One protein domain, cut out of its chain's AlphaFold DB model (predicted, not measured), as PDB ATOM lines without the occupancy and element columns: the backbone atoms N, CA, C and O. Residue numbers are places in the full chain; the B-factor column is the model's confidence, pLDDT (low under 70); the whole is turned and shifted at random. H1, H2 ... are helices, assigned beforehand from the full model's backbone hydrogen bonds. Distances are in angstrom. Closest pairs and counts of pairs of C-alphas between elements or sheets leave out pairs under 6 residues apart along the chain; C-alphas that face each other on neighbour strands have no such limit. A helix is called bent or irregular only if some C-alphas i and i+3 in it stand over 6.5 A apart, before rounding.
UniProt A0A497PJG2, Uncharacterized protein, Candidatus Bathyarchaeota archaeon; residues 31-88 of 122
ATOM      1  N   ASP A  31      18.311 -13.021  12.917       73.62
ATOM      2  CA  ASP A  31      19.453 -12.218  13.392       73.62
ATOM      3  C   ASP A  31      19.066 -10.746  13.684       73.62
ATOM      4  O   ASP A  31      19.565  -9.811  13.061       73.62
ATOM      5  N   ILE A  32      18.141 -10.515  14.622       76.19
ATOM      6  CA  ILE A  32      17.653  -9.166  14.997       76.19
ATOM      7  C   ILE A  32      18.366  -8.654  16.261       76.19
ATOM      8  O   ILE A  32      17.783  -7.904  17.039       76.19
ATOM      9  N   ASP A  33      19.604  -9.073  16.525       76.06
ATOM     10  CA  ASP A  33      20.295  -8.655  17.746       76.06
ATOM     11  C   ASP A  33      20.484  -7.127  17.800       76.06
ATOM     12  O   ASP A  33      20.889  -6.478  16.832       76.06
ATOM     13  N   LYS A  34      20.187  -6.546  18.963       80.62
ATOM     14  CA  LYS A  34      20.337  -5.119  19.257       80.62
ATOM     15  C   LYS A  34      21.322  -4.982  20.416       80.62
ATOM     16  O   LYS A  34      20.885  -4.812  21.552       80.62
ATOM     17  N   PRO A  35      22.644  -4.963  20.159       77.00
ATOM     18  CA  PRO A  35      23.654  -4.877  21.221       77.00
ATOM     19  C   PRO A  35      23.590  -3.568  22.030       77.00
ATOM     20  O   PRO A  35      24.170  -3.472  23.107       77.00
ATOM     21  N   GLN A  36      22.864  -2.559  21.535       82.12
ATOM     22  CA  GLN A  36      22.574  -1.316  22.257       82.12
ATOM     23  C   GLN A  36      21.563  -1.507  23.403       82.12
ATOM     24  O   GLN A  36      21.595  -0.755  24.376       82.12
ATOM     25  N   ASP A  37      20.673  -2.503  23.312       85.69
ATOM     26  CA  ASP A  37      19.764  -2.882  24.395       85.69
ATOM     27  C   ASP A  37      20.227  -4.207  25.000       85.69
ATOM     28  O   ASP A  37      19.938  -5.293  24.502       85.69
ATOM     29  N   PHE A  38      20.923  -4.110  26.131       85.12
ATOM     30  CA  PHE A  38      21.428  -5.268  26.864       85.12
ATOM     31  C   PHE A  38      20.340  -6.307  27.184       85.12
ATOM     32  O   PHE A  38      20.605  -7.507  27.183       85.12
ATOM     33  N   LYS A  39      19.100  -5.874  27.448       87.62
ATOM     34  CA  LYS A  39      18.003  -6.808  27.747       87.62
ATOM     35  C   LYS A  39      17.596  -7.586  26.508       87.62
ATOM     36  O   LYS A  39      17.287  -8.772  26.620       87.62
ATOM     37  N   PHE A  40      17.585  -6.911  25.361       89.44
ATOM     38  CA  PHE A  40      17.307  -7.531  24.078       89.44
ATOM     39  C   PHE A  40      18.425  -8.493  23.690       89.44
ATOM     40  O   PHE A  40      18.132  -9.619  23.312       89.44
ATOM     41  N   HIS A  41      19.683  -8.099  23.878       87.88
ATOM     42  CA  HIS A  41      20.835  -8.954  23.604       87.88
ATOM     43  C   HIS A  41      20.781 -10.267  24.397       87.88
ATOM     44  O   HIS A  41      20.831 -11.343  23.811       87.88
ATOM     45  N   ILE A  42      20.532 -10.209  25.712       89.25
ATOM     46  CA  ILE A  42      20.348 -11.433  26.512       89.25
ATOM     47  C   ILE A  42      19.152 -12.251  26.010       89.25
ATOM     48  O   ILE A  42      19.209 -13.478  25.948       89.25
ATOM     49  N   ALA A  43      18.038 -11.594  25.674       88.94
ATOM     50  CA  ALA A  43      16.870 -12.290  25.147       88.94
ATOM     51  C   ALA A  43      17.171 -12.978  23.805       88.94
ATOM     52  O   ALA A  43      16.665 -14.074  23.555       88.94
ATOM     53  N   TYR A  44      18.025 -12.370  22.983       90.06
ATOM     54  CA  TYR A  44      18.504 -12.924  21.730       90.06
ATOM     55  C   TYR A  44      19.439 -14.116  21.945       90.06
ATOM     56  O   TYR A  44      19.211 -15.160  21.342       90.06
ATOM     57  N   GLU A  45      20.418 -14.030  22.851       88.19
ATOM     58  CA  GLU A  45      21.286 -15.164  23.217       88.19
ATOM     59  C   GLU A  45      20.460 -16.379  23.654       88.19
ATOM     60  O   GLU A  45      20.673 -17.513  23.230       88.19
ATOM     61  N   VAL A  46      19.444 -16.112  24.466       88.31
ATOM     62  CA  VAL A  46      18.473 -17.088  24.944       88.31
ATOM     63  C   VAL A  46      17.672 -17.720  23.809       88.31
ATOM     64  O   VAL A  46      17.452 -18.932  23.814       88.31
ATOM     65  N   TYR A  47      17.184 -16.902  22.877       89.12
ATOM     66  CA  TYR A  47      16.468 -17.366  21.694       89.12
ATOM     67  C   TYR A  47      17.393 -18.217  20.821       89.12
ATOM     68  O   TYR A  47      16.995 -19.296  20.400       89.12
ATOM     69  N   SER A  48      18.633 -17.770  20.621       88.06
ATOM     70  CA  SER A  48      19.658 -18.461  19.848       88.06
ATOM     71  C   SER A  48      19.928 -19.848  20.419       88.06
ATOM     72  O   SER A  48      19.881 -20.827  19.684       88.06
ATOM     73  N   GLN A  49      20.121 -19.943  21.732       88.19
ATOM     74  CA  GLN A  49      20.324 -21.219  22.402       88.19
ATOM     75  C   GLN A  49      19.098 -22.137  22.278       88.19
ATOM     76  O   GLN A  49      19.229 -23.300  21.912       88.19
ATOM     77  N   ALA A  50      17.892 -21.612  22.521       86.94
ATOM     78  CA  ALA A  50      16.659 -22.386  22.380       86.94
ATOM     79  C   ALA A  50      16.408 -22.831  20.928       86.94
ATOM     80  O   ALA A  50      15.806 -23.876  20.699       86.94
ATOM     81  N   TRP A  51      16.855 -22.056  19.947       86.88
ATOM     82  CA  TRP A  51      16.775 -22.407  18.535       86.88
ATOM     83  C   TRP A  51      17.708 -23.562  18.178       86.88
ATOM     84  O   TRP A  51      17.291 -24.503  17.504       86.88
ATOM     85  N   ASP A  52      18.950 -23.494  18.654       85.75
ATOM     86  CA  ASP A  52      19.974 -24.505  18.399       85.75
ATOM     87  C   ASP A  52      19.647 -25.822  19.139       85.75
ATOM     88  O   ASP A  52      19.926 -26.908  18.638       85.75
ATOM     89  N   ASP A  53      18.971 -25.740  20.291       85.31
ATOM     90  CA  ASP A  53      18.520 -26.898  21.070       85.31
ATOM     91  C   ASP A  53      17.312 -27.636  20.463       85.31
ATOM     92  O   ASP A  53      17.077 -28.801  20.813       85.31
ATOM     93  N   ASN A  54      16.500 -26.977  19.627       82.19
ATOM     94  CA  ASN A  54      15.221 -27.503  19.142       82.19
ATOM     95  C   ASN A  54      15.180 -27.599  17.604       82.19
ATOM     96  O   ASN A  54      15.118 -26.600  16.886       82.19
ATOM     97  N   ASP A  55      15.095 -28.830  17.092       78.38
ATOM     98  CA  ASP A  55      15.010 -29.110  15.648       78.38
ATOM     99  C   ASP A  55      13.585 -29.103  15.083       78.38
ATOM    100  O   ASP A  55      13.386 -29.231  13.875       78.38
ATOM    101  N   SER A  56      12.567 -28.961  15.932       83.38
ATOM    102  CA  SER A  56      11.178 -29.002  15.485       83.38
ATOM    103  C   SER A  56      10.730 -27.672  14.879       83.38
ATOM    104  O   SER A  56      10.830 -26.597  15.476       83.38
ATOM    105  N   GLU A  57      10.151 -27.762  13.683       82.00
ATOM    106  CA  GLU A  57       9.671 -26.603  12.928       82.00
ATOM    107  C   GLU A  57       8.590 -25.816  13.683       82.00
ATOM    108  O   GLU A  57       8.583 -24.589  13.679       82.00
ATOM    109  N   SER A  58       7.719 -26.513  14.416       83.12
ATOM    110  CA  SER A  58       6.652 -25.895  15.211       83.12
ATOM    111  C   SER A  58       7.149 -25.115  16.431       83.12
ATOM    112  O   SER A  58       6.444 -24.233  16.923       83.12
ATOM    113  N   ILE A  59       8.337 -25.439  16.952       83.88
ATOM    114  CA  ILE A  59       8.970 -24.679  18.035       83.88
ATOM    115  C   ILE A  59       9.677 -23.462  17.448       83.88
ATOM    116  O   ILE A  59       9.510 -22.354  17.952       83.88
ATOM    117  N   ARG A  60      10.392 -23.645  16.336       85.62
ATOM    118  CA  ARG A  60      11.069 -22.567  15.611       85.62
ATOM    119  C   ARG A  60      10.107 -21.449  15.187       85.62
ATOM    120  O   ARG A  60      10.397 -20.279  15.421       85.62
ATOM    121  N   THR A  61       8.916 -21.760  14.676       87.50
ATOM    122  CA  THR A  61       7.912 -20.721  14.360       87.50
ATOM    123  C   THR A  61       7.498 -19.905  15.587       87.50
ATOM    124  O   THR A  61       7.523 -18.678  15.539       87.50
ATOM    125  N   LYS A  62       7.208 -20.564  16.716       88.19
ATOM    126  CA  LYS A  62       6.841 -19.890  17.976       88.19
ATOM    127  C   LYS A  62       7.966 -19.024  18.531       88.19
ATOM    128  O   LYS A  62       7.715 -17.937  19.043       88.19
ATOM    129  N   LEU A  63       9.210 -19.495  18.438       88.31
ATOM    130  CA  LEU A  63      10.384 -18.725  18.845       88.31
ATOM    131  C   LEU A  63      10.538 -17.462  17.985       88.31
ATOM    132  O   LEU A  63      10.835 -16.393  18.521       88.31
ATOM    133  N   ASN A  64      10.276 -17.565  16.679       89.12
ATOM    134  CA  ASN A  64      10.304 -16.425  15.764       89.12
ATOM    135  C   ASN A  64       9.204 -15.398  16.064       89.12
ATOM    136  O   ASN A  64       9.465 -14.194  16.061       89.12
ATOM    137  N   GLU A  65       7.990 -15.853  16.373       89.44
ATOM    138  CA  GLU A  65       6.900 -14.979  16.823       89.44
ATOM    139  C   GLU A  65       7.271 -14.247  18.120       89.44
ATOM    140  O   GLU A  65       7.101 -13.034  18.225       89.44
ATOM    141  N   LEU A  66       7.850 -14.970  19.082       88.56
ATOM    142  CA  LEU A  66       8.271 -14.440  20.376       88.56
ATOM    143  C   LEU A  66       9.330 -13.341  20.268       88.56
ATOM    144  O   LEU A  66       9.188 -12.293  20.901       88.56
ATOM    145  N   ILE A  67      10.391 -13.565  19.488       86.62
ATOM    146  CA  ILE A  67      11.465 -12.573  19.333       86.62
ATOM    147  C   ILE A  67      10.987 -11.357  18.524       86.62
ATOM    148  O   ILE A  67      11.350 -10.223  18.840       86.62
ATOM    149  N   SER A  68      10.092 -11.566  17.551       86.81
ATOM    150  CA  SER A  68       9.469 -10.485  16.777       86.81
ATOM    151  C   SER A  68       8.559  -9.619  17.651       86.81
ATOM    152  O   SER A  68       8.656  -8.392  17.629       86.81
ATOM    153  N   PHE A  69       7.722 -10.248  18.481       86.62
ATOM    154  CA  PHE A  69       6.887  -9.559  19.465       86.62
ATOM    155  C   PHE A  69       7.739  -8.757  20.455       86.62
ATOM    156  O   PHE A  69       7.440  -7.597  20.745       86.62
ATOM    157  N   LEU A  70       8.850  -9.339  20.920       86.81
ATOM    158  CA  LEU A  70       9.771  -8.663  21.828       86.81
ATOM    159  C   LEU A  70      10.424  -7.428  21.193       86.81
ATOM    160  O   LEU A  70      10.556  -6.408  21.866       86.81
ATOM    161  N   SER A  71      10.795  -7.494  19.911       83.56
ATOM    162  CA  SER A  71      11.370  -6.358  19.178       83.56
ATOM    163  C   SER A  71      10.399  -5.179  19.038       83.56
ATOM    164  O   SER A  71      10.859  -4.038  18.956       83.56
ATOM    165  N   ASN A  72       9.089  -5.446  19.019       83.06
ATOM    166  CA  ASN A  72       8.051  -4.435  18.804       83.06
ATOM    167  C   ASN A  72       7.506  -3.853  20.119       83.06
ATOM    168  O   ASN A  72       7.496  -2.637  20.287       83.06
ATOM    169  N   GLU A  73       7.066  -4.703  21.054       76.56
ATOM    170  CA  GLU A  73       6.364  -4.280  22.280       76.56
ATOM    171  C   GLU A  73       7.225  -4.340  23.554       76.56
ATOM    172  O   GLU A  73       6.808  -3.860  24.607       76.56
ATOM    173  N   GLY A  74       8.445  -4.891  23.500       72.44
ATOM    174  CA  GLY A  74       9.401  -4.816  24.614       72.44
ATOM    175  C   GLY A  74       8.964  -5.524  25.909       72.44
ATOM    176  O   GLY A  74       9.524  -5.272  26.980       72.44
ATOM    177  N   HIS A  75       7.976  -6.425  25.862       82.75
ATOM    178  CA  HIS A  75       7.495  -7.158  27.037       82.75
ATOM    179  C   HIS A  75       8.398  -8.349  27.415       82.75
ATOM    180  O   HIS A  75       8.049  -9.522  27.278       82.75
ATOM    181  N   TYR A  76       9.554  -8.031  27.999       85.94
ATOM    182  CA  TYR A  76      10.560  -9.001  28.453       85.94
ATOM    183  C   TYR A  76      10.019 -10.059  29.431       85.94
ATOM    184  O   TYR A  76      10.380 -11.231  29.349       85.94
ATOM    185  N   GLY A  77       9.136  -9.673  30.360       84.62
ATOM    186  CA  GLY A  77       8.608 -10.594  31.375       84.62
ATOM    187  C   GLY A  77       7.798 -11.754  30.785       84.62
ATOM    188  O   GLY A  77       7.983 -12.902  31.190       84.62
ATOM    189  N   GLY A  78       6.942 -11.462  29.799       86.88
ATOM    190  CA  GLY A  78       6.144 -12.469  29.097       86.88
ATOM    191  C   GLY A  78       7.011 -13.380  28.232       86.88
ATOM    192  O   GLY A  78       6.858 -14.600  28.286       86.88
ATOM    193  N   PHE A  79       7.988 -12.798  27.533       89.19
ATOM    194  CA  PHE A  79       8.971 -13.542  26.749       89.19
ATOM    195  C   PHE A  79       9.696 -14.593  27.597       89.19
ATOM    196  O   PHE A  79       9.670 -15.778  27.272       89.19
ATOM    197  N   TYR A  80      10.276 -14.201  28.736       87.00
ATOM    198  CA  TYR A  80      10.997 -15.151  29.585       87.00
ATOM    199  C   TYR A  80      10.085 -16.225  30.182       87.00
ATOM    200  O   TYR A  80      10.529 -17.357  30.355       87.00
ATOM    201  N   ALA A  81       8.820 -15.911  30.479       86.62
ATOM    202  CA  ALA A  81       7.861 -16.903  30.958       86.62
ATOM    203  C   ALA A  81       7.540 -17.958  29.886       86.62
ATOM    204  O   ALA A  81       7.532 -19.150  30.192       86.62
ATOM    205  N   GLN A  82       7.331 -17.526  28.641       87.38
ATOM    206  CA  GLN A  82       7.035 -18.406  27.507       87.38
ATOM    207  C   GLN A  82       8.271 -19.156  26.993       87.38
ATOM    208  O   GLN A  82       8.129 -20.236  26.435       87.38
ATOM    209  N   MET A  83       9.477 -18.630  27.229       85.62
ATOM    210  CA  MET A  83      10.739 -19.242  26.803       85.62
ATOM    211  C   MET A  83      11.195 -20.409  27.698       85.62
ATOM    212  O   MET A  83      11.923 -21.287  27.244       85.62
ATOM    213  N   LYS A  84      10.766 -20.448  28.969       82.81
ATOM    214  CA  LYS A  84      11.108 -21.516  29.933       82.81
ATOM    215  C   LYS A  84      10.996 -22.954  29.393       82.81
ATOM    216  O   LYS A  84      11.963 -23.684  29.571       82.81
ATOM    217  N   PRO A  85       9.883 -23.381  28.764       83.00
ATOM    218  CA  PRO A  85       9.723 -24.760  28.292       83.00
ATOM    219  C   PRO A  85      10.649 -25.145  27.133       83.00
ATOM    220  O   PRO A  85      10.820 -26.332  26.878       83.00
ATOM    221  N   PHE A  86      11.229 -24.176  26.422       81.81
ATOM    222  CA  PHE A  86      12.073 -24.446  25.254       81.81
ATOM    223  C   PHE A  86      13.552 -24.614  25.604       81.81
ATOM    224  O   PHE A  86      14.328 -25.050  24.759       81.81
ATOM    225  N   ARG A  87      13.953 -24.286  26.836       80.38
ATOM    226  CA  ARG A  87      15.346 -24.395  27.273       80.38
ATOM    227  C   ARG A  87      15.590 -25.704  28.010       80.38
ATOM    228  O   ARG A  87      14.909 -25.992  28.992       80.38
ATOM    229  N   LYS A  88      16.628 -26.432  27.606       70.38
ATOM    230  CA  LYS A  88      17.065 -27.675  28.266       70.38
ATOM    231  C   LYS A  88      17.883 -27.420  29.541       70.38
ATOM    232  O   LYS A  88      17.943 -28.271  30.424       70.38
TER     233      LYS A  88
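AT A GLANCE: This is residues 31 to 88 of the 122 residues of an uncharacterized protein of Candidatus Bathyarchaeota archaeon (UniProt A0A497PJG2). Three helices stand side by side in an up-and-down bundle, with H2, the longest, joined by tight turns to H1 at one end and to the shorter H3 at the other. Seen along the bundle, the three helix centres make a nearly even triangle, and residues 31 to 37 run along the outside towards one end of the bundle before the chain turns back into H1. The printed part has 58 residues, with three named helices in the order H1, H2, H3 and no named strand; the class is all helix, with 44 residues in the named helices. The whole is compact, with a radius of gyration of the C-alphas of 10.5 A, and elongated, spanning 30 by 18 by 17 A along its three main axes.

IN THESE COORDINATES: The longest helix, H2, takes residues 57 to 73, from Glu 57 to Glu 73, and measures 24.4 A from first to last C-alpha. C-alpha 57 is at (9.671, -26.603, 12.928) and C-alpha 73 is at (6.364, -4.280, 22.280), and the y coordinate shows most of the run. Before it in the chain comes H1, residues 38 to 53, from Phe 38 to Asp 53, which is 22.6 A long. H1 begins with C-alpha 38 at (21.428, -5.268, 26.864), and here y falls along the helix. After H2 comes H3, residues 76 to 86, from Tyr 76 to Phe 86, which is 15.8 A long and ends with C-alpha 86 at (12.073, -24.446, 25.254). H3 is irregular, but only just: C-alphas 82 and 85 are 6.9 A apart, and the line of this helix is a rough one.

HOW THE PARTS SIT: H1, H2 and H3 form a bundle, up and down, in which each helix runs against the one before it in the chain. H2 touches H1, and the closest C-alphas of the two are those of Arg 60 and Trp 51, 6.4 A apart. Their lines stand at a shallow tilt of 6 degrees, and they run opposite ways as a helical hairpin. Their centres are 11.2 A apart. H2 also touches H3, with the C-alphas of Leu 66 and Phe 79 the closest pair, at 6.5 A. These two make the second helical hairpin, at a shallow tilt of 10 degrees and running opposite ways, centre to centre 10.8 A. H1 and H3 touch as well; their closest C-alphas are those of Ala 50 and Phe 86, 5.8 A apart. They run the same way at a shallow tilt of 16 degrees, with 11.0 A between their centres. The helix packing is mostly aligned, with the three touching pairs at a shallow tilt. In the backbone of H1 every O i to N i+4 pair is within hydrogen-bond range, while H2 has 12 of 13 such pairs within range and H3 has 5 of 7.

THE WHOLE: The two C-alphas farthest apart are those of Gln 36 and Ser 56, at 30.7 A. The first and last printed C-alphas, those of Asp 31 and Lys 88, are 21.6 A apart. The printed part runs from residue 31 to residue 88 of a full chain of 122 residues, and it has no cut. The link from H1 to H2 has 3 residues and is tight, and the link from H2 to H3 has 2 residues and is tight as well. The mean pLDDT of the printed part is 84.5, with means of 88 for H1, 86 for H2 and 86 for H3, and no printed residue is under 70.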